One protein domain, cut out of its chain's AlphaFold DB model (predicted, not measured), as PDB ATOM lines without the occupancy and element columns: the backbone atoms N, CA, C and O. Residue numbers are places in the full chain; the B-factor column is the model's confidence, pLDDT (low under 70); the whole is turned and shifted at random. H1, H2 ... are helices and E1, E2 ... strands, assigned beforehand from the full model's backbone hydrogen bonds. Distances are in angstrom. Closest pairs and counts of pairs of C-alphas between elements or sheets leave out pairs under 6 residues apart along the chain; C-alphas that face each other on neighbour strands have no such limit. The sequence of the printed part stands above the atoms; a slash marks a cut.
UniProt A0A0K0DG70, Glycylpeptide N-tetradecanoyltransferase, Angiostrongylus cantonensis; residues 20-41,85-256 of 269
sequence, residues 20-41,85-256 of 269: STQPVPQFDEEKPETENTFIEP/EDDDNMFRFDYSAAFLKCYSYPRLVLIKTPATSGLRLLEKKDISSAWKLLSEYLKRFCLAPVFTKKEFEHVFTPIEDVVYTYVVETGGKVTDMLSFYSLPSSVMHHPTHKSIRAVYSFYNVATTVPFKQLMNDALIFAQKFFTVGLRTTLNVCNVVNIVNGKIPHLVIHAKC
ATOM      1  N   SER A  20     275.427 281.321 272.704       84.25
ATOM      2  CA  SER A  20     275.725 280.792 274.043       84.25
ATOM      3  C   SER A  20     277.087 280.095 274.143       84.25
ATOM      4  O   SER A  20     277.578 279.871 275.244       84.25
ATOM      5  N   THR A  21     277.706 279.752 273.009       84.88
ATOM      6  CA  THR A  21     279.060 279.172 272.945       84.88
ATOM      7  C   THR A  21     280.141 280.198 272.618       84.88
ATOM      8  O   THR A  21     281.319 279.854 272.603       84.88
ATOM      9  N   GLN A  22     279.756 281.435 272.289       85.94
ATOM     10  CA  GLN A  22     280.692 282.467 271.852       85.94
ATOM     11  C   GLN A  22     281.158 283.315 273.041       85.94
ATOM     12  O   GLN A  22     280.370 283.557 273.959       85.94
ATOM     13  N   PRO A  23     282.395 283.842 273.007       83.06
ATOM     14  CA  PRO A  23     282.923 284.739 274.031       83.06
ATOM     15  C   PRO A  23     282.326 286.143 273.862       83.06
ATOM     16  O   PRO A  23     282.981 287.096 273.430       83.06
ATOM     17  N   VAL A  24     281.037 286.256 274.165       82.44
ATOM     18  CA  VAL A  24     280.251 287.493 274.204       82.44
ATOM     19  C   VAL A  24     279.555 287.597 275.565       82.44
ATOM     20  O   VAL A  24     279.301 286.557 276.178       82.44
ATOM     21  N   PRO A  25     279.241 288.813 276.055       80.50
ATOM     22  CA  PRO A  25     278.493 288.958 277.299       80.50
ATOM     23  C   PRO A  25     277.156 288.221 277.197       80.50
ATOM     24  O   PRO A  25     276.412 288.423 276.231       80.50
ATOM     25  N   GLN A  26     276.865 287.357 278.169       81.06
ATOM     26  CA  GLN A  26     275.618 286.591 278.172       81.06
ATOM     27  C   GLN A  26     274.455 287.448 278.691       81.06
ATOM     28  O   GLN A  26     274.651 288.449 279.381       81.06
ATOM     29  N   PHE A  27     273.223 287.090 278.327       74.62
ATOM     30  CA  PHE A  27     272.039 287.914 278.618       74.62
ATOM     31  C   PHE A  27     271.754 288.087 280.116       74.62
ATOM     32  O   PHE A  27     271.176 289.096 280.516       74.62
ATOM     33  N   ASP A  28     272.142 287.103 280.921       74.81
ATOM     34  CA  ASP A  28     271.992 287.027 282.374       74.81
ATOM     35  C   ASP A  28     273.250 287.467 283.141       74.81
ATOM     36  O   ASP A  28     273.253 287.476 284.372       74.81
ATOM     37  N   GLU A  29     274.308 287.861 282.435       73.25
ATOM     38  CA  GLU A  29     275.577 288.244 283.039       73.25
ATOM     39  C   GLU A  29     275.578 289.713 283.491       73.25
ATOM     40  O   GLU A  29     275.185 290.629 282.759       73.25
ATOM     41  N   GLU A  30     276.055 289.958 284.715       73.69
ATOM     42  CA  GLU A  30     276.210 291.316 285.230       73.69
ATOM     43  C   GLU A  30     277.287 292.082 284.453       73.69
ATOM     44  O   GLU A  30     278.385 291.593 284.169       73.69
ATOM     45  N   LYS A  31     276.966 293.330 284.106       72.56
ATOM     46  CA  LYS A  31     277.880 294.215 283.383       72.56
ATOM     47  C   LYS A  31     279.007 294.666 284.313       72.56
ATOM     48  O   LYS A  31     278.739 294.960 285.476       72.56
ATOM     49  N   PRO A  32     280.244 294.812 283.810       71.12
ATOM     50  CA  PRO A  32     281.324 295.355 284.620       71.12
ATOM     51  C   PRO A  32     281.027 296.814 285.005       71.12
ATOM     52  O   PRO A  32     280.652 297.628 284.157       71.12
ATOM     53  N   GLU A  33     281.212 297.148 286.282       68.25
ATOM     54  CA  GLU A  33     280.939 298.494 286.810       68.25
ATOM     55  C   GLU A  33     282.171 299.413 286.793       68.25
ATOM     56  O   GLU A  33     282.031 300.633 286.705       68.25
ATOM     57  N   THR A  34     283.378 298.846 286.881       70.38
ATOM     58  CA  THR A  34     284.600 299.593 287.230       70.38
ATOM     59  C   THR A  34     285.660 299.630 286.136       70.38
ATOM     60  O   THR A  34     286.323 300.654 285.981       70.38
ATOM     61  N   GLU A  35     285.830 298.557 285.363       77.25
ATOM     62  CA  GLU A  35     286.849 298.476 284.312       77.25
ATOM     63  C   GLU A  35     286.417 297.599 283.134       77.25
ATOM     64  O   GLU A  35     285.593 296.696 283.274       77.25
ATOM     65  N   ASN A  36     286.987 297.872 281.957       78.50
ATOM     66  CA  ASN A  36     286.835 297.003 280.795       78.50
ATOM     67  C   ASN A  36     287.791 295.814 280.928       78.50
ATOM     68  O   ASN A  36     288.974 296.011 281.209       78.50
ATOM     69  N   THR A  37     287.305 294.603 280.674       77.38
ATOM     70  CA  THR A  37     288.098 293.371 280.804       77.38
ATOM     71  C   THR A  37     287.863 292.437 279.619       77.38
ATOM     72  O   THR A  37     286.941 292.634 278.825       77.38
ATOM     73  N   PHE A  38     288.720 291.432 279.460       73.06
ATOM     74  CA  PHE A  38     288.509 290.362 278.484       73.06
ATOM     75  C   PHE A  38     287.468 289.359 279.006       73.06
ATOM     76  O   PHE A  38     287.332 289.174 280.216       73.06
ATOM     77  N   ILE A  39     286.722 288.713 278.104       80.19
ATOM     78  CA  ILE A  39     285.784 287.638 278.488       80.19
ATOM     79  C   ILE A  39     286.564 286.353 278.766       80.19
ATOM     80  O   ILE A  39     286.393 285.736 279.816       80.19
ATOM     81  N   GLU A  40     287.480 286.012 277.862       82.19
ATOM     82  CA  GLU A  40     288.405 284.889 277.981       82.19
ATOM     83  C   GLU A  40     289.843 285.394 277.782       82.19
ATOM     84  O   GLU A  40     290.052 286.375 277.063       82.19
ATOM     85  N   PRO A  41     290.843 284.802 278.458       84.88
ATOM     86  CA  PRO A  41     292.238 285.177 278.255       84.88
ATOM     87  C   PRO A  41     292.721 284.770 276.857       84.88
ATOM     88  O   PRO A  41     292.213 283.814 276.271       84.88
ATOM     89  N   GLU A  85     268.187 292.748 253.656       57.59
ATOM     90  CA  GLU A  85     266.853 293.183 253.203       57.59
ATOM     91  C   GLU A  85     266.052 293.794 254.366       57.59
ATOM     92  O   GLU A  85     266.341 293.515 255.532       57.59
ATOM     93  N   ASP A  86     265.078 294.659 254.072       56.06
ATOM     94  CA  ASP A  86     264.113 295.115 255.075       56.06
ATOM     95  C   ASP A  86     263.056 294.041 255.395       56.06
ATOM     96  O   ASP A  86     262.842 293.102 254.631       56.06
ATOM     97  N   ASP A  87     262.381 294.187 256.541       49.19
ATOM     98  CA  ASP A  87     261.411 293.209 257.067       49.19
ATOM     99  C   ASP A  87     260.189 292.972 256.146       49.19
ATOM    100  O   ASP A  87     259.451 292.006 256.343       49.19
ATOM    101  N   ASP A  88     259.967 293.847 255.156       51.66
ATOM    102  CA  ASP A  88     258.851 293.798 254.203       51.66
ATOM    103  C   ASP A  88     259.287 293.369 252.775       51.66
ATOM    104  O   ASP A  88     258.462 293.387 251.855       51.66
ATOM    105  N   ASN A  89     260.559 292.980 252.569       53.53
ATOM    106  CA  ASN A  89     261.151 292.553 251.285       53.53
ATOM    107  C   ASN A  89     260.960 293.562 250.129       53.53
ATOM    108  O   ASN A  89     260.915 293.186 248.952       53.53
ATOM    109  N   MET A  90     260.815 294.849 250.446       43.25
ATOM    110  CA  MET A  90     260.533 295.904 249.468       43.25
ATOM    111  C   MET A  90     261.767 296.754 249.162       43.25
ATOM    112  O   MET A  90     261.886 297.270 248.046       43.25
ATOM    113  N   PHE A  91     262.712 296.873 250.102       45.84
ATOM    114  CA  PHE A  91     263.922 297.675 249.934       45.84
ATOM    115  C   PHE A  91     265.133 297.102 250.675       45.84
ATOM    116  O   PHE A  91     265.054 296.582 251.783       45.84
ATOM    117  N   ARG A  92     266.323 297.321 250.102       52.50
ATOM    118  CA  ARG A  92     267.578 297.292 250.860       52.50
ATOM    119  C   ARG A  92     267.687 298.605 251.659       52.50
ATOM    120  O   ARG A  92     268.196 299.600 251.140       52.50
ATOM    121  N   PHE A  93     267.135 298.575 252.882       38.12
ATOM    122  CA  PHE A  93     266.794 299.666 253.825       38.12
ATOM    123  C   PHE A  93     265.672 300.644 253.390       38.12
ATOM    124  O   PHE A  93     265.886 301.460 252.494       38.12
ATOM    125  N   ASP A  94     264.540 300.673 254.126       41.12
ATOM    126  CA  ASP A  94     263.559 301.783 254.110       41.12
ATOM    127  C   ASP A  94     262.998 302.170 255.502       41.12
ATOM    128  O   ASP A  94     262.862 301.372 256.429       41.12
ATOM    129  N   TYR A  95     262.681 303.460 255.641       40.19
ATOM    130  CA  TYR A  95     262.132 304.126 256.814       40.19
ATOM    131  C   TYR A  95     260.602 304.268 256.730       40.19
ATOM    132  O   TYR A  95     260.046 304.698 255.728       40.19
ATOM    133  N   SER A  96     259.916 304.043 257.857       35.28
ATOM    134  CA  SER A  96     258.442 304.048 257.963       35.28
ATOM    135  C   SER A  96     257.700 305.272 257.378       35.28
ATOM    136  O   SER A  96     258.183 306.400 257.392       35.28
ATOM    137  N   ALA A  97     256.420 305.115 257.022       33.09
ATOM    138  CA  ALA A  97     255.554 306.207 256.543       33.09
ATOM    139  C   ALA A  97     255.416 307.418 257.505       33.09
ATOM    140  O   ALA A  97     255.089 308.527 257.074       33.09
ATOM    141  N   ALA A  98     255.694 307.250 258.805       35.81
ATOM    142  CA  ALA A  98     255.790 308.365 259.754       35.81
ATOM    143  C   ALA A  98     257.060 309.213 259.537       35.81
ATOM    144  O   ALA A  98     257.034 310.430 259.729       35.81
ATOM    145  N   PHE A  99     258.141 308.586 259.071       40.22
ATOM    146  CA  PHE A  99     259.393 309.228 258.676       40.22
ATOM    147  C   PHE A  99     259.213 310.100 257.426       40.22
ATOM    148  O   PHE A  99     259.657 311.246 257.406       40.22
ATOM    149  N   LEU A 100     258.440 309.629 256.440       35.69
ATOM    150  CA  LEU A 100     258.066 310.421 255.261       35.69
ATOM    151  C   LEU A 100     257.189 311.642 255.608       35.69
ATOM    152  O   LEU A 100     257.200 312.647 254.897       35.69
ATOM    153  N   LYS A 101     256.483 311.624 256.745       30.92
ATOM    154  CA  LYS A 101     255.642 312.748 257.192       30.92
ATOM    155  C   LYS A 101     256.444 313.926 257.767       30.92
ATOM    156  O   LYS A 101     255.946 315.052 257.745       30.92
ATOM    157  N   CYS A 102     257.702 313.717 258.179       32.50
ATOM    158  CA  CYS A 102     258.620 314.807 258.545       32.50
ATOM    159  C   CYS A 102     259.042 315.675 257.342       32.50
ATOM    160  O   CYS A 102     259.487 316.804 257.530       32.50
ATOM    161  N   TYR A 103     258.831 315.206 256.109       36.62
ATOM    162  CA  TYR A 103     259.114 315.959 254.879       36.62
ATOM    163  C   TYR A 103     257.990 316.933 254.486       36.62
ATOM    164  O   TYR A 103     258.119 317.653 253.497       36.62
ATOM    165  N   SER A 104     256.898 316.977 255.260       31.06
ATOM    166  CA  SER A 104     255.764 317.891 255.052       31.06
ATOM    167  C   SER A 104     255.800 319.126 255.965       31.06
ATOM    168  O   SER A 104     254.866 319.928 255.963       31.06
ATOM    169  N   TYR A 105     256.872 319.318 256.746       29.23
ATOM    170  CA  TYR A 105     257.125 320.626 257.348       29.23
ATOM    171  C   TYR A 105     257.461 321.616 256.225       29.23
ATOM    172  O   TYR A 105     258.194 321.259 255.297       29.23
ATOM    173  N   PRO A 106     256.878 322.829 256.249       31.67
ATOM    174  CA  PRO A 106     256.910 323.757 255.126       31.67
ATOM    175  C   PRO A 106     258.353 323.954 254.692       31.67
ATOM    176  O   PRO A 106     259.166 324.310 255.540       31.67
ATOM    177  N   ARG A 107     258.635 323.655 253.407       40.66
ATOM    178  CA  ARG A 107     259.904 323.872 252.689       40.66
ATOM    179  C   ARG A 107     260.950 324.475 253.618       40.66
ATOM    180  O   ARG A 107     260.974 325.698 253.765       40.66
ATOM    181  N   LEU A 108     261.791 323.641 254.240       40.12
ATOM    182  CA  LEU A 108     263.068 324.133 254.743       40.12
ATOM    183  C   LEU A 108     263.657 324.919 253.576       40.12
ATOM    184  O   LEU A 108     263.963 324.347 252.526       40.12
ATOM    185  N   VAL A 109     263.682 326.243 253.707       41.88
ATOM    186  CA  VAL A 109     264.394 327.115 252.789       41.88
ATOM    187  C   VAL A 109     265.844 326.762 253.050       41.88
ATOM    188  O   VAL A 109     266.486 327.337 253.923       41.88
ATOM    189  N   LEU A 110     266.312 325.701 252.392       49.09
ATOM    190  CA  LEU A 110     267.704 325.314 252.417       49.09
ATOM    191  C   LEU A 110     268.421 326.512 251.821       49.09
ATOM    192  O   LEU A 110     268.285 326.815 250.631       49.09
ATOM    193  N   ILE A 111     269.089 327.258 252.696       53.47
ATOM    194  CA  ILE A 111     270.047 328.275 252.304       53.47
ATOM    195  C   ILE A 111     270.954 327.561 251.305       53.47
ATOM    196  O   ILE A 111     271.580 326.571 251.644       53.47
ATOM    197  N   LYS A 112     270.947 327.965 250.033       65.88
ATOM    198  CA  LYS A 112     271.628 327.197 248.968       65.88
ATOM    199  C   LYS A 112     273.156 327.278 249.053       65.88
ATOM    200  O   LYS A 112     273.868 326.616 248.292       65.88
ATOM    201  N   THR A 113     273.650 328.117 249.950       79.25
ATOM    202  CA  THR A 113     275.051 328.478 250.069       79.25
ATOM    203  C   THR A 113     275.517 328.145 251.479       79.25
ATOM    204  O   THR A 113     274.859 328.582 252.425       79.25
ATOM    205  N   PRO A 114     276.621 327.396 251.628       85.38
ATOM    206  CA  PRO A 114     277.222 327.155 252.930       85.38
ATOM    207  C   PRO A 114     277.473 328.471 253.673       85.38
ATOM    208  O   PRO A 114     277.937 329.442 253.070       85.38
ATOM    209  N   ALA A 115     277.152 328.506 254.962       88.75
ATOM    210  CA  ALA A 115     277.351 329.679 255.810       88.75
ATOM    211  C   ALA A 115     278.792 329.773 256.334       88.75
ATOM    212  O   ALA A 115     279.276 330.862 256.645       88.75
ATOM    213  N   THR A 116     279.484 328.637 256.440       90.69
ATOM    214  CA  THR A 116     280.859 328.583 256.933       90.69
ATOM    215  C   THR A 116     281.843 329.058 255.868       90.69
ATOM    216  O   THR A 116     282.043 328.413 254.837       90.69
ATOM    217  N   SER A 117     282.479 330.200 256.130       90.69
ATOM    218  CA  SER A 117     283.526 330.751 255.269       90.69
ATOM    219  C   SER A 117     284.759 329.842 255.245       90.69
ATOM    220  O   SER A 117     285.159 329.307 256.275       90.69
ATOM    221  N   GLY A 118     285.373 329.677 254.071       88.50
ATOM    222  CA  GLY A 118     286.590 328.874 253.911       88.50
ATOM    223  C   GLY A 118     286.377 327.357 253.922       88.50
ATOM    224  O   GLY A 118     287.356 326.623 253.819       88.50
ATOM    225  N   LEU A 119     285.129 326.881 254.010       93.38
ATOM    226  CA  LEU A 119     284.804 325.460 253.924       93.38
ATOM    227  C   LEU A 119     285.041 324.947 252.495       93.38
ATOM    228  O   LEU A 119     284.383 325.379 251.545       93.38
ATOM    229  N   ARG A 120     285.994 324.027 252.341       95.44
ATOM    230  CA  ARG A 120     286.428 323.459 251.052       95.44
ATOM    231  C   ARG A 120     286.733 321.970 251.181       95.44
ATOM    232  O   ARG A 120     286.815 321.469 252.296       95.44
ATOM    233  N   LEU A 121     286.896 321.261 250.064       96.00
ATOM    234  CA  LEU A 121     287.305 319.851 250.086       96.00
ATOM    235  C   LEU A 121     288.664 319.682 250.780       96.00
ATOM    236  O   LEU A 121     289.537 320.550 250.682       96.00
ATOM    237  N   LEU A 122     288.816 318.556 251.477       97.50
ATOM    238  CA  LEU A 122     290.076 318.122 252.064       97.50
ATOM    239  C   LEU A 122     291.110 317.874 250.958       97.50
ATOM    240  O   LEU A 122     290.859 317.126 250.015       97.50
ATOM    241  N   GLU A 123     292.291 318.463 251.108       97.19
ATOM    242  CA  GLU A 123     293.432 318.267 250.218       97.19
ATOM    243  C   GLU A 123     294.582 317.552 250.942       97.19
ATOM    244  O   GLU A 123     294.670 317.528 252.172       97.19
ATOM    245  N   LYS A 124     295.555 317.041 250.177       97.12
ATOM    246  CA  LYS A 124     296.724 316.333 250.727       97.12
ATOM    247  C   LYS A 124     297.521 317.154 251.753       97.12
ATOM    248  O   LYS A 124     298.068 316.603 252.708       97.12
ATOM    249  N   LYS A 125     297.572 318.480 251.583       96.94
ATOM    250  CA  LYS A 125     298.246 319.399 252.519       96.94
ATOM    251  C   LYS A 125     297.574 319.438 253.899       96.94
ATOM    252  O   LYS A 125     298.248 319.663 254.902       96.94
ATOM    253  N   ASP A 126     296.274 319.153 253.958       98.12
ATOM    254  CA  ASP A 126     295.455 319.264 255.165       98.12
ATOM    255  C   ASP A 126     295.526 318.014 256.041       98.12
ATOM    256  O   ASP A 126     295.308 318.107 257.248       98.12
ATOM    257  N   ILE A 127     295.870 316.856 255.459       98.06
ATOM    258  CA  ILE A 127     295.855 315.531 256.104       98.06
ATOM    259  C   ILE A 127     296.493 315.562 257.488       98.06
ATOM    260  O   ILE A 127     295.923 315.081 258.458       98.06
ATOM    261  N   SER A 128     297.673 316.176 257.605       98.00
ATOM    262  CA  SER A 128     298.398 316.247 258.876       98.00
ATOM    263  C   SER A 128     297.636 317.027 259.953       98.00
ATOM    264  O   SER A 128     297.684 316.662 261.126       98.00
ATOM    265  N   SER A 129     296.955 318.110 259.575       98.19
ATOM    266  CA  SER A 129     296.208 318.953 260.509       98.19
ATOM    267  C   SER A 129     294.823 318.386 260.813       98.19
ATOM    268  O   SER A 129     294.408 318.424 261.968       98.19
ATOM    269  N   ALA A 130     294.123 317.855 259.809       98.19
ATOM    270  CA  ALA A 130     292.801 317.258 259.959       98.19
ATOM    271  C   ALA A 130     292.858 315.961 260.783       98.19
ATOM    272  O   ALA A 130     292.050 315.784 261.690       98.19
ATOM    273  N   TRP A 131     293.879 315.122 260.559       98.38
ATOM    274  CA  TRP A 131     294.150 313.946 261.390       98.38
ATOM    275  C   TRP A 131     294.317 314.332 262.860       98.38
ATOM    276  O   TRP A 131     293.623 313.795 263.713       98.38
ATOM    277  N   LYS A 132     295.164 315.328 263.162       98.25
ATOM    278  CA  LYS A 132     295.348 315.816 264.538       98.25
ATOM    279  C   LYS A 132     294.045 316.333 265.144       98.25
ATOM    280  O   LYS A 132     293.761 316.030 266.297       98.25
ATOM    281  N   LEU A 133     293.261 317.102 264.385       98.00
ATOM    282  CA  LEU A 133     291.971 317.618 264.843       98.00
ATOM    283  C   LEU A 133     291.019 316.477 265.225       98.00
ATOM    284  O   LEU A 133     290.468 316.488 266.327       98.00
ATOM    285  N   LEU A 134     290.850 315.490 264.340       96.25
ATOM    286  CA  LEU A 134     289.961 314.359 264.588       96.25
ATOM    287  C   LEU A 134     290.478 313.484 265.735       96.25
ATOM    288  O   LEU A 134     289.710 313.158 266.634       96.25
ATOM    289  N   SER A 135     291.771 313.154 265.758       96.31
ATOM    290  CA  SER A 135     292.373 312.354 266.828       96.31
ATOM    291  C   SER A 135     292.204 312.997 268.204       96.31
ATOM    292  O   SER A 135     291.894 312.292 269.158       96.31
ATOM    293  N   GLU A 136     292.364 314.319 268.332       96.88
ATOM    294  CA  GLU A 136     292.109 315.006 269.606       96.88
ATOM    295  C   GLU A 136     290.622 315.021 269.973       96.88
ATOM    296  O   GLU A 136     290.272 314.830 271.137       96.88
ATOM    297  N   TYR A 137     289.731 315.205 268.995       92.00
ATOM    298  CA  TYR A 137     288.290 315.164 269.233       92.00
ATOM    299  C   TYR A 137     287.817 313.784 269.719       92.00
ATOM    300  O   TYR A 137     287.017 313.702 270.654       92.00
ATOM    301  N   LEU A 138     288.342 312.706 269.128       89.38
ATOM    302  CA  LEU A 138     287.942 311.329 269.426       89.38
ATOM    303  C   LEU A 138     288.323 310.865 270.840       89.38
ATOM    304  O   LEU A 138     287.626 310.030 271.406       89.38
ATOM    305  N   LYS A 139     289.345 311.464 271.470       90.00
ATOM    306  CA  LYS A 139     289.734 311.165 272.867       90.00
ATOM    307  C   LYS A 139     288.653 311.479 273.903       90.00
ATOM    308  O   LYS A 139     288.781 311.093 275.059       90.00
ATOM    309  N   ARG A 140     287.614 312.225 273.520       86.38
ATOM    310  CA  ARG A 140     286.495 312.581 274.403       86.38
ATOM    311  C   ARG A 140     285.485 311.446 274.576       86.38
ATOM    312  O   ARG A 140     284.638 311.543 275.459       86.38
ATOM    313  N   PHE A 141     285.548 310.426 273.725       78.88
ATOM    314  CA  PHE A 141     284.642 309.283 273.732       78.88
ATOM    315  C   PHE A 141     285.303 308.102 274.442       78.88
ATOM    316  O   PHE A 141     286.513 307.907 274.340       78.88
ATOM    317  N   CYS A 142     284.511 307.304 275.155       75.56
ATOM    318  CA  CYS A 142     285.003 306.108 275.840       75.56
ATOM    319  C   CYS A 142     285.314 304.968 274.858       75.56
ATOM    320  O   CYS A 142     286.101 304.081 275.177       75.56
ATOM    321  N   LEU A 143     284.705 305.001 273.667       76.44
ATOM    322  CA  LEU A 143     284.965 304.078 272.568       76.44
ATOM    323  C   LEU A 143     284.984 304.849 271.244       76.44
ATOM    324  O   LEU A 143     283.961 305.383 270.806       76.44
ATOM    325  N   ALA A 144     286.158 304.902 270.619       80.88
ATOM    326  CA  ALA A 144     286.394 305.549 269.336       80.88
ATOM    327  C   ALA A 144     287.590 304.899 268.620       80.88
ATOM    328  O   ALA A 144     288.486 304.374 269.288       80.88
ATOM    329  N   PRO A 145     287.645 304.943 267.278       84.69
ATOM    330  CA  PRO A 145     288.807 304.459 266.544       84.69
ATOM    331  C   PRO A 145     290.035 305.345 266.787       84.69
ATOM    332  O   PRO A 145     289.944 306.572 266.866       84.69
ATOM    333  N   VAL A 146     291.212 304.720 266.827       91.50
ATOM    334  CA  VAL A 146     292.502 305.419 266.838       91.50
ATOM    335  C   VAL A 146     293.118 305.301 265.450       91.50
ATOM    336  O   VAL A 146     293.754 304.306 265.130       91.50
ATOM    337  N   PHE A 147     292.923 306.324 264.621       91.56
ATOM    338  CA  PHE A 147     293.509 306.353 263.284       91.56
ATOM    339  C   PHE A 147     294.994 306.705 263.339       91.56
ATOM    340  O   PHE A 147     295.386 307.742 263.888       91.56
ATOM    341  N   THR A 148     295.826 305.915 262.668       97.00
ATOM    342  CA  THR A 148     297.121 306.389 262.182       97.00
ATOM    343  C   THR A 148     296.913 307.457 261.107       97.00
ATOM    344  O   THR A 148     295.864 307.548 260.467       97.00
ATOM    345  N   LYS A 149     297.944 308.267 260.841       97.62
ATOM    346  CA  LYS A 149     297.877 309.271 259.769       97.62
ATOM    347  C   LYS A 149     297.601 308.644 258.392       97.62
ATOM    348  O   LYS A 149     296.902 309.251 257.589       97.62
ATOM    349  N   LYS A 150     298.137 307.445 258.130       96.00
ATOM    350  CA  LYS A 150     297.950 306.721 256.865       96.00
ATOM    351  C   LYS A 150     296.511 306.223 256.713       96.00
ATOM    352  O   LYS A 150     295.936 306.381 255.645       96.00
ATOM    353  N   GLU A 151     295.929 305.668 257.774       92.62
ATOM    354  CA  GLU A 151     294.521 305.251 257.771       92.62
ATOM    355  C   GLU A 151     293.593 306.451 257.621       92.62
ATOM    356  O   GLU A 151     292.666 306.400 256.824       92.62
ATOM    357  N   PHE A 152     293.878 307.564 258.307       97.19
ATOM    358  CA  PHE A 152     293.119 308.797 258.121       97.19
ATOM    359  C   PHE A 152     293.171 309.276 256.662       97.19
ATOM    360  O   PHE A 152     292.139 309.610 256.087       97.19
ATOM    361  N   GLU A 153     294.357 309.300 256.046       97.25
ATOM    362  CA  GLU A 153     294.499 309.675 254.635       97.25
ATOM    363  C   GLU A 153     293.694 308.741 253.727       97.25
ATOM    364  O   GLU A 153     292.976 309.222 252.857       97.25
ATOM    365  N   HIS A 154     293.745 307.430 253.958       91.69
ATOM    366  CA  HIS A 154     292.992 306.453 253.174       91.69
ATOM    367  C   HIS A 154     291.470 306.619 253.311       91.69
ATOM    368  O   HIS A 154     290.760 306.595 252.314       91.69
ATOM    369  N   VAL A 155     290.980 306.818 254.536       91.12
ATOM    370  CA  VAL A 155     289.545 306.843 254.856       91.12
ATOM    371  C   VAL A 155     288.883 308.176 254.495       91.12
ATOM    372  O   VAL A 155     287.725 308.193 254.089       91.12
ATOM    373  N   PHE A 156     289.584 309.302 254.663       95.69
ATOM    374  CA  PHE A 156     288.974 310.634 254.559       95.69
ATOM    375  C   PHE A 156     289.358 311.413 253.302       95.69
ATOM    376  O   PHE A 156     288.757 312.463 253.060       95.69
ATOM    377  N   THR A 157     290.326 310.950 252.502       96.00
ATOM    378  CA  THR A 157     290.614 311.591 251.209       96.00
ATOM    379  C   THR A 157     289.371 311.509 250.323       96.00
ATOM    380  O   THR A 157     288.870 310.407 250.122       96.00
ATOM    381  N   PRO A 158     288.855 312.638 249.798       94.12
ATOM    382  CA  PRO A 158     287.642 312.618 248.995       94.12
ATOM    383  C   PRO A 158     287.783 311.722 247.759       94.12
ATOM    384  O   PRO A 158     288.713 311.892 246.970       94.12
ATOM    385  N   ILE A 159     286.835 310.805 247.589       86.56
ATOM    386  CA  ILE A 159     286.689 309.932 246.422       86.56
ATOM    387  C   ILE A 159     285.258 310.108 245.927       86.56
ATOM    388  O   ILE A 159     284.305 309.922 246.689       86.56
ATOM    389  N   GLU A 160     285.117 310.493 244.658       84.00
ATOM    390  CA  GLU A 160     283.815 310.718 244.032       84.00
ATOM    391  C   GLU A 160     282.906 309.493 244.202       84.00
ATOM    392  O   GLU A 160     283.341 308.353 244.070       84.00
ATOM    393  N   ASP A 161     281.652 309.756 244.565       78.44
ATOM    394  CA  ASP A 161     280.605 308.769 244.854       78.44
ATOM    395  C   ASP A 161     280.898 307.757 245.982       78.44
ATOM    396  O   ASP A 161     280.066 306.885 246.236       78.44
ATOM    397  N   VAL A 162     281.995 307.922 246.732       81.94
ATOM    398  CA  VAL A 162     282.351 307.071 247.881       81.94
ATOM    399  C   VAL A 162     282.367 307.876 249.175       81.94
ATOM    400  O   VAL A 162     281.533 307.657 250.050       81.94
ATOM    401  N   VAL A 163     283.277 308.842 249.302       86.06
ATOM    402  CA  VAL A 163     283.459 309.629 250.529       86.06
ATOM    403  C   VAL A 163     283.787 311.074 250.197       86.06
ATOM    404  O   VAL A 163     284.606 311.370 249.331       86.06
ATOM    405  N   TYR A 164     283.163 311.992 250.924       89.75
ATOM    406  CA  TYR A 164     283.389 313.420 250.797       89.75
ATOM    407  C   TYR A 164     283.779 313.992 252.150       89.75
ATOM    408  O   TYR A 164     283.041 313.867 253.129       89.75
ATOM    409  N   THR A 165     284.921 314.675 252.184       95.75
ATOM    410  CA  THR A 165     285.427 315.352 253.378       95.75
ATOM    411  C   THR A 165     285.718 316.808 253.060       95.75
ATOM    412  O   THR A 165     286.393 317.124 252.080       95.75
ATOM    413  N   TYR A 166     285.229 317.693 253.921       96.50
ATOM    414  CA  TYR A 166     285.408 319.134 253.851       96.50
ATOM    415  C   TYR A 166     286.091 319.642 255.116       96.50
ATOM    416  O   TYR A 166     285.867 319.124 256.209       96.50
ATOM    417  N   VAL A 167     286.904 320.681 254.967       98.06
ATOM    418  CA  VAL A 167     287.655 321.311 256.049       98.06
ATOM    419  C   VAL A 167     287.558 322.826 255.987       98.06
ATOM    420  O   VAL A 167     287.412 323.411 254.913       98.06
ATOM    421  N   VAL A 168     287.675 323.452 257.154       97.25
ATOM    422  CA  VAL A 168     287.926 324.889 257.298       97.25
ATOM    423  C   VAL A 168     289.375 325.066 257.721       97.25
ATOM    424  O   VAL A 168     289.818 324.447 258.688       97.25
ATOM    425  N   GLU A 169     290.114 325.905 257.002       93.69
ATOM    426  CA  GLU A 169     291.507 326.224 257.305       93.69
ATOM    427  C   GLU A 169     291.630 327.691 257.719       93.69
ATOM    428  O   GLU A 169     291.254 328.593 256.970       93.69
ATOM    429  N   THR A 170     292.208 327.934 258.895       90.75
ATOM    430  CA  THR A 170     292.548 329.280 259.370       90.75
ATOM    431  C   THR A 170     294.011 329.306 259.794       90.75
ATOM    432  O   THR A 170     294.432 328.525 260.646       90.75
ATOM    433  N   GLY A 171     294.805 330.197 259.196       86.75
ATOM    434  CA  GLY A 171     296.217 330.370 259.562       86.75
ATOM    435  C   GLY A 171     297.076 329.112 259.371       86.75
ATOM    436  O   GLY A 171     297.937 328.838 260.203       86.75
ATOM    437  N   GLY A 172     296.826 328.323 258.320       86.56
ATOM    438  CA  GLY A 172     297.589 327.099 258.034       86.56
ATOM    439  C   GLY A 172     297.165 325.869 258.845       86.56
ATOM    440  O   GLY A 172     297.824 324.831 258.775       86.56
ATOM    441  N   LYS A 173     296.102 325.974 259.653       94.56
ATOM    442  CA  LYS A 173     295.596 324.890 260.500       94.56
ATOM    443  C   LYS A 173     294.133 324.609 260.188       94.56
ATOM    444  O   LYS A 173     293.315 325.524 260.128       94.56
ATOM    445  N   VAL A 174     293.805 323.329 260.053       97.88
ATOM    446  CA  VAL A 174     292.420 322.860 259.973       97.88
ATOM    447  C   VAL A 174     291.754 323.034 261.335       97.88
ATOM    448  O   VAL A 174     292.247 322.516 262.341       97.88
ATOM    449  N   THR A 175     290.654 323.778 261.361       97.62
ATOM    450  CA  THR A 175     289.897 324.105 262.575       97.62
ATOM    451  C   THR A 175     288.604 323.309 262.684       97.62
ATOM    452  O   THR A 175     288.193 322.944 263.784       97.62
ATOM    453  N   ASP A 176     287.979 322.991 261.556       97.50
ATOM    454  CA  ASP A 176     286.699 322.292 261.502       97.50
ATOM    455  C   ASP A 176     286.738 321.272 260.362       97.50
ATOM    456  O   ASP A 176     287.410 321.483 259.349       97.50
ATOM    457  N   MET A 177     286.034 320.158 260.537       97.12
ATOM    458  CA  MET A 177     285.985 319.045 259.595       97.12
ATOM    459  C   MET A 177     284.560 318.509 259.500       97.12
ATOM    460  O   MET A 177     283.884 318.319 260.506       97.12
ATOM    461  N   LEU A 178     284.125 318.226 258.282       94.06
ATOM    462  CA  LEU A 178     282.836 317.641 257.939       94.06
ATOM    463  C   LEU A 178     283.106 316.444 257.027       94.06
ATOM    464  O   LEU A 178     283.870 316.586 256.076       94.06
ATOM    465  N   SER A 179     282.471 315.296 257.258       93.00
ATOM    466  CA  SER A 179     282.512 314.189 256.298       93.00
ATOM    467  C   SER A 179     281.201 313.414 256.189       93.00
ATOM    468  O   SER A 179     280.430 313.297 257.147       93.00
ATOM    469  N   PHE A 180     280.952 312.879 254.996       85.69
ATOM    470  CA  PHE A 180     279.868 311.945 254.706       85.69
ATOM    471  C   PHE A 180     280.278 310.972 253.598       85.69
ATOM    472  O   PHE A 180     281.073 311.323 252.728       85.69
ATOM    473  N   TYR A 181     279.719 309.766 253.617       80.62
ATOM    474  CA  TYR A 181     279.920 308.762 252.570       80.62
ATOM    475  C   TYR A 181     278.621 308.492 251.818       80.62
ATOM    476  O   TYR A 181     277.530 308.703 252.350       80.62
ATOM    477  N   SER A 182     278.742 308.073 250.564       76.56
ATOM    478  CA  SER A 182     277.628 307.721 249.691       76.56
ATOM    479  C   SER A 182     277.474 306.207 249.656       76.56
ATOM    480  O   SER A 182     278.447 305.485 249.465       76.56
ATOM    481  N   LEU A 183     276.245 305.734 249.838       70.38
ATOM    482  CA  LEU A 183     275.891 304.327 249.712       70.38
ATOM    483  C   LEU A 183     274.667 304.229 248.788       70.38
ATOM    484  O   LEU A 183     273.561 304.620 249.180       70.38
ATOM    485  N   PRO A 184     274.846 303.787 247.533       69.31
ATOM    486  CA  PRO A 184     273.729 303.576 246.628       69.31
ATOM    487  C   PRO A 184     272.952 302.308 247.013       69.31
ATOM    488  O   PRO A 184     273.538 301.247 247.200       69.31
ATOM    489  N   SER A 185     271.626 302.411 247.063       65.19
ATOM    490  CA  SER A 185     270.705 301.282 247.220       65.19
ATOM    491  C   SER A 185     269.980 301.003 245.907       65.19
ATOM    492  O   SER A 185     269.517 301.926 245.231       65.19
ATOM    493  N   SER A 186     269.831 299.726 245.562       64.69
ATOM    494  CA  SER A 186     268.979 299.285 244.455       64.69
ATOM    495  C   SER A 186     267.508 299.311 244.870       64.69
ATOM    496  O   SER A 186     267.159 298.888 245.970       64.69
ATOM    497  N   VAL A 187     266.640 299.792 243.980       64.88
ATOM    498  CA  VAL A 187     265.185 299.756 244.173       64.88
ATOM    499  C   VAL A 187     264.620 298.608 243.358       64.88
ATOM    500  O   VAL A 187     264.665 298.634 242.125       64.88
ATOM    501  N   MET A 188     264.074 297.607 244.041       63.25
ATOM    502  CA  MET A 188     263.454 296.466 243.381       63.25
ATOM    503  C   MET A 188     262.024 296.803 242.944       63.25
ATOM    504  O   MET A 188     261.300 297.521 243.625       63.25
ATOM    505  N   HIS A 189     261.616 296.297 241.778       65.62
ATOM    506  CA  HIS A 189     260.234 296.334 241.268       65.62
ATOM    507  C   HIS A 189     259.574 297.715 241.064       65.62
ATOM    508  O   HIS A 189     258.412 297.774 240.658       65.62
ATOM    509  N   HIS A 190     260.281 298.836 241.255       60.66
ATOM    510  CA  HIS A 190     259.730 300.161 240.963       60.66
ATOM    511  C   HIS A 190     259.774 300.458 239.450       60.66
ATOM    512  O   HIS A 190     260.825 300.309 238.818       60.66
ATOM    513  N   PRO A 191     258.672 300.935 238.838       65.06
ATOM    514  CA  PRO A 191     258.551 301.037 237.380       65.06
ATOM    515  C   PRO A 191     259.510 302.050 236.732       65.06
ATOM    516  O   PRO A 191     259.766 301.964 235.533       65.06
ATOM    517  N   THR A 192     260.031 303.019 237.492       61.25
ATOM    518  CA  THR A 192     260.808 304.151 236.943       61.25
ATOM    519  C   THR A 192     262.141 304.446 237.631       61.25
ATOM    520  O   THR A 192     262.971 305.147 237.058       61.25
ATOM    521  N   HIS A 193     262.380 303.940 238.841       61.00
ATOM    522  CA  HIS A 193     263.569 304.275 239.631       61.00
ATOM    523  C   HIS A 193     264.252 302.974 240.006       61.00
ATOM    524  O   HIS A 193     263.635 302.135 240.644       61.00
ATOM    525  N   LYS A 194     265.496 302.799 239.562       64.38
ATOM    526  CA  LYS A 194     266.268 301.568 239.785       64.38
ATOM    527  C   LYS A 194     267.250 301.685 240.947       64.38
ATOM    528  O   LYS A 194     267.727 300.672 241.439       64.38
ATOM    529  N   SER A 195     267.556 302.907 241.378       62.28
ATOM    530  CA  SER A 195     268.480 303.165 242.477       62.28
ATOM    531  C   SER A 195     268.156 304.460 243.216       62.28
ATOM    532  O   SER A 195     267.609 305.412 242.649       62.28
ATOM    533  N   ILE A 196     268.513 304.476 244.496       66.31
ATOM    534  CA  ILE A 196     268.454 305.613 245.413       66.31
ATOM    535  C   ILE A 196     269.880 305.832 245.921       66.31
ATOM    536  O   ILE A 196     270.529 304.893 246.364       66.31
ATOM    537  N   ARG A 197     270.395 307.062 245.852       64.31
ATOM    538  CA  ARG A 197     271.713 307.422 246.405       64.31
ATOM    539  C   ARG A 197     271.601 308.053 247.789       64.31
ATOM    540  O   ARG A 197     271.412 309.261 247.893       64.31
ATOM    541  N   ALA A 198     271.721 307.282 248.858       69.19
ATOM    542  CA  ALA A 198     271.757 307.870 250.190       69.19
ATOM    543  C   ALA A 198     273.187 308.317 250.531       69.19
ATOM    544  O   ALA A 198     274.157 307.664 250.158       69.19
ATOM    545  N   VAL A 199     273.323 309.423 251.266       71.81
ATOM    546  CA  VAL A 199     274.573 309.731 251.971       71.81
ATOM    547  C   VAL A 199     274.359 309.676 253.470       71.81
ATOM    548  O   VAL A 199     273.278 309.983 253.982       71.81
ATOM    549  N   TYR A 200     275.426 309.311 254.159       75.31
ATOM    550  CA  TYR A 200     275.456 309.040 255.579       75.31
ATOM    551  C   TYR A 200     276.510 309.940 256.211       75.31
ATOM    552  O   TYR A 200     277.655 309.991 255.763       75.31
ATOM    553  N   SER A 201     276.109 310.686 257.242       80.06
ATOM    554  CA  SER A 201     277.051 311.460 258.054       80.06
ATOM    555  C   SER A 201     278.122 310.531 258.615       80.06
ATOM    556  O   SER A 201     277.786 309.467 259.128       80.06
ATOM    557  N   PHE A 202     279.375 310.971 258.572       85.38
ATOM    558  CA  PHE A 202     280.518 310.205 259.052       85.38
ATOM    559  C   PHE A 202     281.139 310.910 260.272       85.38
ATOM    560  O   PHE A 202     280.439 311.115 261.269       85.38
ATOM    561  N   TYR A 203     282.406 311.332 260.228       89.25
ATOM    562  CA  TYR A 203     283.046 312.066 261.329       89.25
ATOM    563  C   TYR A 203     283.010 313.582 261.099       89.25
ATOM    564  O   TYR A 203     283.462 314.080 260.066       89.25
ATOM    565  N   ASN A 204     282.502 314.327 262.084       91.44
ATOM    566  CA  ASN A 204     282.376 315.783 262.022       91.44
ATOM    567  C   ASN A 204     282.925 316.422 263.299       91.44
ATOM    568  O   ASN A 204     282.593 315.993 264.405       91.44
ATOM    569  N   VAL A 205     283.730 317.470 263.145       94.44
ATOM    570  CA  VAL A 205     284.360 318.219 264.233       94.44
ATOM    571  C   VAL A 205     284.148 319.706 263.986       94.44
ATOM    572  O   VAL A 205     284.601 320.240 262.979       94.44
ATOM    573  N   ALA A 206     283.484 320.380 264.922       92.69
ATOM    574  CA  ALA A 206     283.301 321.827 264.903       92.69
ATOM    575  C   ALA A 206     283.984 322.439 266.132       92.69
ATOM    576  O   ALA A 206     283.668 322.063 267.263       92.69
ATOM    577  N   THR A 207     284.922 323.361 265.917       94.94
ATOM    578  CA  THR A 207     285.635 324.087 266.981       94.94
ATOM    579  C   THR A 207     285.514 325.600 266.863       94.94
ATOM    580  O   THR A 207     285.523 326.273 267.893       94.94
ATOM    581  N   THR A 208     285.366 326.146 265.651       94.94
ATOM    582  CA  THR A 208     285.256 327.602 265.439       94.94
ATOM    583  C   THR A 208     283.865 328.046 265.008       94.94
ATOM    584  O   THR A 208     283.524 329.219 265.164       94.94
ATOM    585  N   VAL A 209     283.032 327.117 264.530       91.94
ATOM    586  CA  VAL A 209     281.632 327.375 264.168       91.94
ATOM    587  C   VAL A 209     280.663 326.541 265.007       91.94
ATOM    588  O   VAL A 209     281.025 325.475 265.509       91.94
ATOM    589  N   PRO A 210     279.395 326.969 265.161       89.38
ATOM    590  CA  PRO A 210     278.381 326.141 265.799       89.38
ATOM    591  C   PRO A 210     278.187 324.821 265.044       89.38
ATOM    592  O   PRO A 210     277.981 324.818 263.831       89.38
ATOM    593  N   PHE A 211     278.145 323.695 265.762       82.69
ATOM    594  CA  PHE A 211     277.967 322.370 265.149       82.69
ATOM    595  C   PHE A 211     276.723 322.290 264.248       82.69
ATOM    596  O   PHE A 211     276.780 321.767 263.139       82.69
ATOM    597  N   LYS A 212     275.605 322.895 264.675       79.38
ATOM    598  CA  LYS A 212     274.375 322.988 263.871       79.38
ATOM    599  C   LYS A 212     274.603 323.680 262.523       79.38
ATOM    600  O   LYS A 212     274.004 323.281 261.531       79.38
ATOM    601  N   GLN A 213     275.445 324.711 262.485       84.44
ATOM    602  CA  GLN A 213     275.791 325.402 261.246       84.44
ATOM    603  C   GLN A 213     276.610 324.489 260.329       84.44
ATOM    604  O   GLN A 213     276.246 324.337 259.168       84.44
ATOM    605  N   LEU A 214     277.638 323.818 260.860       84.88
ATOM    606  CA  LEU A 214     278.460 322.882 260.087       84.88
ATOM    607  C   LEU A 214     277.623 321.728 259.508       84.88
ATOM    608  O   LEU A 214     277.780 321.361 258.346       84.88
ATOM    609  N   MET A 215     276.672 321.203 260.286       82.56
ATOM    610  CA  MET A 215     275.743 320.180 259.804       82.56
ATOM    611  C   MET A 215     274.759 320.723 258.764       82.56
ATOM    612  O   MET A 215     274.461 320.019 257.809       82.56
ATOM    613  N   ASN A 216     274.278 321.964 258.883       80.56
ATOM    614  CA  ASN A 216     273.467 322.570 257.821       80.56
ATOM    615  C   ASN A 216     274.260 322.688 256.510       80.56
ATOM    616  O   ASN A 216     273.720 322.383 255.448       80.56
ATOM    617  N   ASP A 217     275.540 323.057 256.580       85.69
ATOM    618  CA  ASP A 217     276.424 323.108 255.413       85.69
ATOM    619  C   ASP A 217     276.632 321.716 254.794       85.69
ATOM    620  O   ASP A 217     276.615 321.582 253.569       85.69
ATOM    621  N   ALA A 218     276.709 320.665 255.620       84.56
ATOM    622  CA  ALA A 218     276.714 319.272 255.169       84.56
ATOM    623  C   ALA A 218     275.486 318.932 254.314       84.56
ATOM    624  O   ALA A 218     275.627 318.366 253.232       84.56
ATOM    625  N   LEU A 219     274.287 319.316 254.775       77.69
ATOM    626  CA  LEU A 219     273.036 319.090 254.043       77.69
ATOM    627  C   LEU A 219     273.046 319.809 252.687       77.69
ATOM    628  O   LEU A 219     272.558 319.264 251.698       77.69
ATOM    629  N   ILE A 220     273.613 321.017 252.632       82.94
ATOM    630  CA  ILE A 220     273.732 321.812 251.403       82.94
ATOM    631  C   ILE A 220     274.694 321.145 250.416       82.94
ATOM    632  O   ILE A 220     274.375 321.045 249.230       82.94
ATOM    633  N   PHE A 221     275.860 320.685 250.878       84.06
ATOM    634  CA  PHE A 221     276.806 319.972 250.019       84.06
ATOM    635  C   PHE A 221     276.218 318.675 249.505       84.06
ATOM    636  O   PHE A 221     276.210 318.471 248.295       84.06
ATOM    637  N   ALA A 222     275.646 317.870 250.395       76.25
ATOM    638  CA  ALA A 222     274.957 316.655 250.019       76.25
ATOM    639  C   ALA A 222     273.889 316.944 248.951       76.25
ATOM    640  O   ALA A 222     273.923 316.339 247.887       76.25
ATOM    641  N   GLN A 223     273.033 317.959 249.145       71.50
ATOM    642  CA  GLN A 223     272.024 318.360 248.156       71.50
ATOM    643  C   GLN A 223     272.609 318.646 246.764       71.50
ATOM    644  O   GLN A 223     272.001 318.260 245.764       71.50
ATOM    645  N   LYS A 224     273.773 319.307 246.677       70.50
ATOM    646  CA  LYS A 224     274.403 319.634 245.388       70.50
ATOM    647  C   LYS A 224     274.749 318.382 244.579       70.50
ATOM    648  O   LYS A 224     274.503 318.391 243.373       70.50
ATOM    649  N   PHE A 225     275.201 317.305 245.226       63.38
ATOM    650  CA  PHE A 225     275.486 316.019 244.571       63.38
ATOM    651  C   PHE A 225     274.239 315.357 243.964       63.38
ATOM    652  O   PHE A 225     274.341 314.608 242.998       63.38
ATOM    653  N   PHE A 226     273.044 315.688 244.456       58.72
ATOM    654  CA  PHE A 226     271.787 315.069 244.021       58.72
ATOM    655  C   PHE A 226     271.063 315.816 242.892       58.72
ATOM    656  O   PHE A 226     269.996 315.390 242.453       58.72
ATOM    657  N   THR A 227     271.610 316.931 242.392       48.28
ATOM    658  CA  THR A 227     270.911 317.778 241.401       48.28
ATOM    659  C   THR A 227     270.977 317.238 239.961       48.28
ATOM    660  O   THR A 227     270.352 317.807 239.068       48.28
ATOM    661  N   VAL A 228     271.667 316.118 239.714       40.19
ATOM    662  CA  VAL A 228     271.716 315.461 238.397       40.19
ATOM    663  C   VAL A 228     270.789 314.233 238.384       40.19
ATOM    664  O   VAL A 228     271.197 313.103 238.616       40.19
ATOM    665  N   GLY A 229     269.502 314.465 238.105       38.00
ATOM    666  CA  GLY A 229     268.625 313.480 237.448       38.00
ATOM    667  C   GLY A 229     267.859 312.442 238.285       38.00
ATOM    668  O   GLY A 229     266.950 311.825 237.735       38.00
ATOM    669  N   LEU A 230     268.121 312.253 239.581       36.09
ATOM    670  CA  LEU A 230     267.381 311.285 240.409       36.09
ATOM    671  C   LEU A 230     266.952 311.926 241.733       36.09
ATOM    672  O   LEU A 230     267.768 312.469 242.471       36.09
ATOM    673  N   ARG A 231     265.647 311.887 242.040       38.03
ATOM    674  CA  ARG A 231     265.137 312.283 243.359       38.03
ATOM    675  C   ARG A 231     265.699 311.307 244.382       38.03
ATOM    676  O   ARG A 231     265.372 310.125 244.339       38.03
ATOM    677  N   THR A 232     266.506 311.798 245.308       40.75
ATOM    678  CA  THR A 232     266.924 311.007 246.457       40.75
ATOM    679  C   THR A 232     266.697 311.761 247.762       40.75
ATOM    680  O   THR A 232     266.914 312.967 247.865       40.75
ATOM    681  N   THR A 233     266.195 311.022 248.747       38.25
ATOM    682  CA  THR A 233     266.106 311.359 250.159       38.25
ATOM    683  C   THR A 233     267.504 311.373 250.767       38.25
ATOM    684  O   THR A 233     268.191 310.356 250.830       38.25
ATOM    685  N   LEU A 234     267.935 312.534 251.262       39.72
ATOM    686  CA  LEU A 234     269.017 312.551 252.231       39.72
ATOM    687  C   LEU A 234     268.536 311.766 253.447       39.72
ATOM    688  O   LEU A 234     267.466 312.071 253.982       39.72
ATOM    689  N   ASN A 235     269.307 310.789 253.902       44.25
ATOM    690  CA  ASN A 235     268.986 310.077 255.119       44.25
ATOM    691  C   ASN A 235     269.305 310.962 256.341       44.25
ATOM    692  O   ASN A 235     270.245 310.734 257.102       44.25
ATOM    693  N   VAL A 236     268.490 312.009 256.532       40.78
ATOM    694  CA  VAL A 236     268.464 312.886 257.715       40.78
ATOM    695  C   VAL A 236     268.267 312.055 258.994       40.78
ATOM    696  O   VAL A 236     268.564 312.522 260.091       40.78
ATOM    697  N   CYS A 237     267.829 310.795 258.871       36.56
ATOM    698  CA  CYS A 237     267.672 309.887 259.993       36.56
ATOM    699  C   CYS A 237     268.989 309.514 260.665       36.56
ATOM    700  O   CYS A 237     268.968 309.341 261.874       36.56
ATOM    701  N   ASN A 238     270.135 309.469 259.971       39.91
ATOM    702  CA  ASN A 238     271.403 309.272 260.683       39.91
ATOM    703  C   ASN A 238     271.733 310.479 261.559       39.91
ATOM    704  O   ASN A 238     272.069 310.301 262.719       39.91
ATOM    705  N   VAL A 239     271.511 311.708 261.082       36.38
ATOM    706  CA  VAL A 239     271.691 312.916 261.909       36.38
ATOM    707  C   VAL A 239     270.739 312.910 263.117       36.38
ATOM    708  O   VAL A 239     271.148 313.270 264.216       36.38
ATOM    709  N   VAL A 240     269.495 312.444 262.957       32.56
ATOM    710  CA  VAL A 240     268.494 312.377 264.042       32.56
ATOM    711  C   VAL A 240     268.706 311.183 264.989       32.56
ATOM    712  O   VAL A 240     268.498 311.318 266.192       32.56
ATOM    713  N   ASN A 241     269.163 310.027 264.504       36.28
ATOM    714  CA  ASN A 241     269.485 308.853 265.322       36.28
ATOM    715  C   ASN A 241     270.813 309.012 266.073       36.28
ATOM    716  O   ASN A 241     270.926 308.488 267.175       36.28
ATOM    717  N   ILE A 242     271.772 309.783 265.541       39.22
ATOM    718  CA  ILE A 242     272.963 310.253 266.276       39.22
ATOM    719  C   ILE A 242     272.537 311.134 267.460       39.22
ATOM    720  O   ILE A 242     273.074 311.006 268.555       39.22
ATOM    721  N   VAL A 243     271.529 311.993 267.271       33.75
ATOM    722  CA  VAL A 243     270.982 312.843 268.346       33.75
ATOM    723  C   VAL A 243     270.160 312.032 269.361       33.75
ATOM    724  O   VAL A 243     270.118 312.394 270.533       33.75
ATOM    725  N   ASN A 244     269.551 310.919 268.941       32.25
ATOM    726  CA  ASN A 244     268.659 310.107 269.778       32.25
ATOM    727  C   ASN A 244     269.265 308.777 270.277       32.25
ATOM    728  O   ASN A 244     268.560 308.027 270.949       32.25
ATOM    729  N   GLY A 245     270.527 308.474 269.945       36.03
ATOM    730  CA  GLY A 245     271.294 307.312 270.406       36.03
ATOM    731  C   GLY A 245     270.583 305.966 270.232       36.03
ATOM    732  O   GLY A 245     270.141 305.396 271.220       36.03
ATOM    733  N   LYS A 246     270.445 305.436 269.010       39.91
ATOM    734  CA  LYS A 246     269.731 304.155 268.776       39.91
ATOM    735  C   LYS A 246     270.491 303.102 267.964       39.91
ATOM    736  O   LYS A 246     269.872 302.153 267.496       39.91
ATOM    737  N   ILE A 247     271.803 303.240 267.793       47.31
ATOM    738  CA  ILE A 247     272.605 302.234 267.084       47.31
ATOM    739  C   ILE A 247     273.146 301.238 268.122       47.31
ATOM    740  O   ILE A 247     273.882 301.660 269.015       47.31
ATOM    741  N   PRO A 248     272.759 299.950 268.076       45.88
ATOM    742  CA  PRO A 248     273.346 298.946 268.951       45.88
ATOM    743  C   PRO A 248     274.797 298.686 268.529       45.88
ATOM    744  O   PRO A 248     275.084 298.488 267.351       45.88
ATOM    745  N   HIS A 249     275.705 298.673 269.501       50.38
ATOM    746  CA  HIS A 249     277.103 298.300 269.306       50.38
ATOM    747  C   HIS A 249     277.335 296.916 269.917       50.38
ATOM    748  O   HIS A 249     276.968 296.690 271.071       50.38
ATOM    749  N   LEU A 250     277.942 296.004 269.155       43.41
ATOM    750  CA  LEU A 250     278.405 294.704 269.644       43.41
ATOM    751  C   LEU A 250     279.933 294.715 269.696       43.41
ATOM    752  O   LEU A 250     280.582 295.048 268.706       43.41
ATOM    753  N   VAL A 251     280.495 294.337 270.843       47.97
ATOM    754  CA  VAL A 251     281.932 294.098 271.010       47.97
ATOM    755  C   VAL A 251     282.114 292.615 271.308       47.97
ATOM    756  O   VAL A 251     281.497 292.087 272.230       47.97
ATOM    757  N   ILE A 252     282.928 291.939 270.502       49.88
ATOM    758  CA  ILE A 252     283.250 290.520 270.678       49.88
ATOM    759  C   ILE A 252     284.501 290.423 271.559       49.88
ATOM    760  O   ILE A 252     285.424 291.220 271.394       49.88
ATOM    761  N   HIS A 253     284.533 289.453 272.480       45.12
ATOM    762  CA  HIS A 253     285.679 289.144 273.347       45.12
ATOM    763  C   HIS A 253     286.026 290.182 274.435       45.12
ATOM    764  O   HIS A 253     287.033 290.041 275.131       45.12
ATOM    765  N   ALA A 254     285.188 291.201 274.645       51.62
ATOM    766  CA  ALA A 254     285.390 292.196 275.695       51.62
ATOM    767  C   ALA A 254     284.128 292.421 276.529       51.62
ATOM    768  O   ALA A 254     283.015 292.499 276.006       51.62
ATOM    769  N   LYS A 255     284.326 292.598 277.836       54.38
ATOM    770  CA  LYS A 255     283.336 293.159 278.751       54.38
ATOM    771  C   LYS A 255     283.585 294.653 278.841       54.38
ATOM    772  O   LYS A 255     284.646 295.090 279.287       54.38
ATOM    773  N   CYS A 256     282.609 295.437 278.405       53.75
ATOM    774  CA  CYS A 256     282.700 296.890 278.421       53.75
ATOM    775  C   CYS A 256     281.736 297.487 279.442       53.75
ATOM    776  O   CYS A 256     280.588 297.050 279.556       53.75
TER     777      CYS A 256
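This is residues 20 to 41 and 85 to 256 of the 269 residues of the protein "Glycylpeptide N-tetradecanoyltransferase" of Angiostrongylus cantonensis (UniProt A0A0K0DG70). A strongly twisted, curled sheet of four strands has H4 on one face and H2 on the other, while a long tail, residues 245 to 256, reaches out to the stretch of residues 20 to 41. Of 194 printed residues, 84, under half, are in five named helices and four strands, in the order H1 E1 H2 H3 E2 E3 E4 H4 H5; the class is mixed. The antiparallel sheet runs E1 E2 E3 E4. The whole is only just loose, close to compact, with a radius of gyration of the C-alphas of 19.8 A and spans of 54 by 52 by 29 A.

Start at C-alpha 20, (275.725, 280.792, 274.043). Past the cut find H1, residues 97 to 104, E1, 119 to 121, H2, 127 to 138, and H3, 149 to 156. E2, 163 to 170, spans 23.4 A; E3, 173 to 186, spans 40.3 A and bends by 55 degrees at residue 176. After E4, 195 to 201, H4, 211 to 225, spans 21.7 A, and H5, 236 to 244, ends at (268.659, 310.107, 269.778).

E2 E3 E4 form a meander, each strand the antiparallel neighbour of the one before, in two hairpins; look for N 166 and O 178, 2.8 A, and N 183 and O 198, 2.9 A, within hydrogen-bond range. Beside E2 stands edge strand E1, antiparallel, with N 167 and O 120 at 2.8 A. H2 is over E3 at a height over the sheet of 8.0 A; their closest C-alphas, Ser 129 and Val 174, are 5.5 A apart. On the opposite face, H4 comes closest to E3 at the C-alphas of Ala 218 and Leu 178, 6.9 A. With residues 127 to 131 alone, H2 touches H3, about perpendicular at 86 degrees, closest at C-alphas Trp 131 and Phe 152, 6.2 A. H3 and H5 only graze the sheet; H1 is not on it. In H3, H4 and H5 every O i to N i+4 pair is within hydrogen-bond range, in H2 7 of 8, in H1 1 of 4, beside 4 of 5 O i to N i+3 pairs.

The farthest C-alphas, Pro 41 and Pro 106, are 57.2 A apart. Residues 42 to 84 are not printed, a gap of 36.6 A between C-alphas 41 and 85. The link from H1 to E1 is long. pLDDT is under 70 at residues 33, 85 to 112, 184 to 198 and 225 to 256.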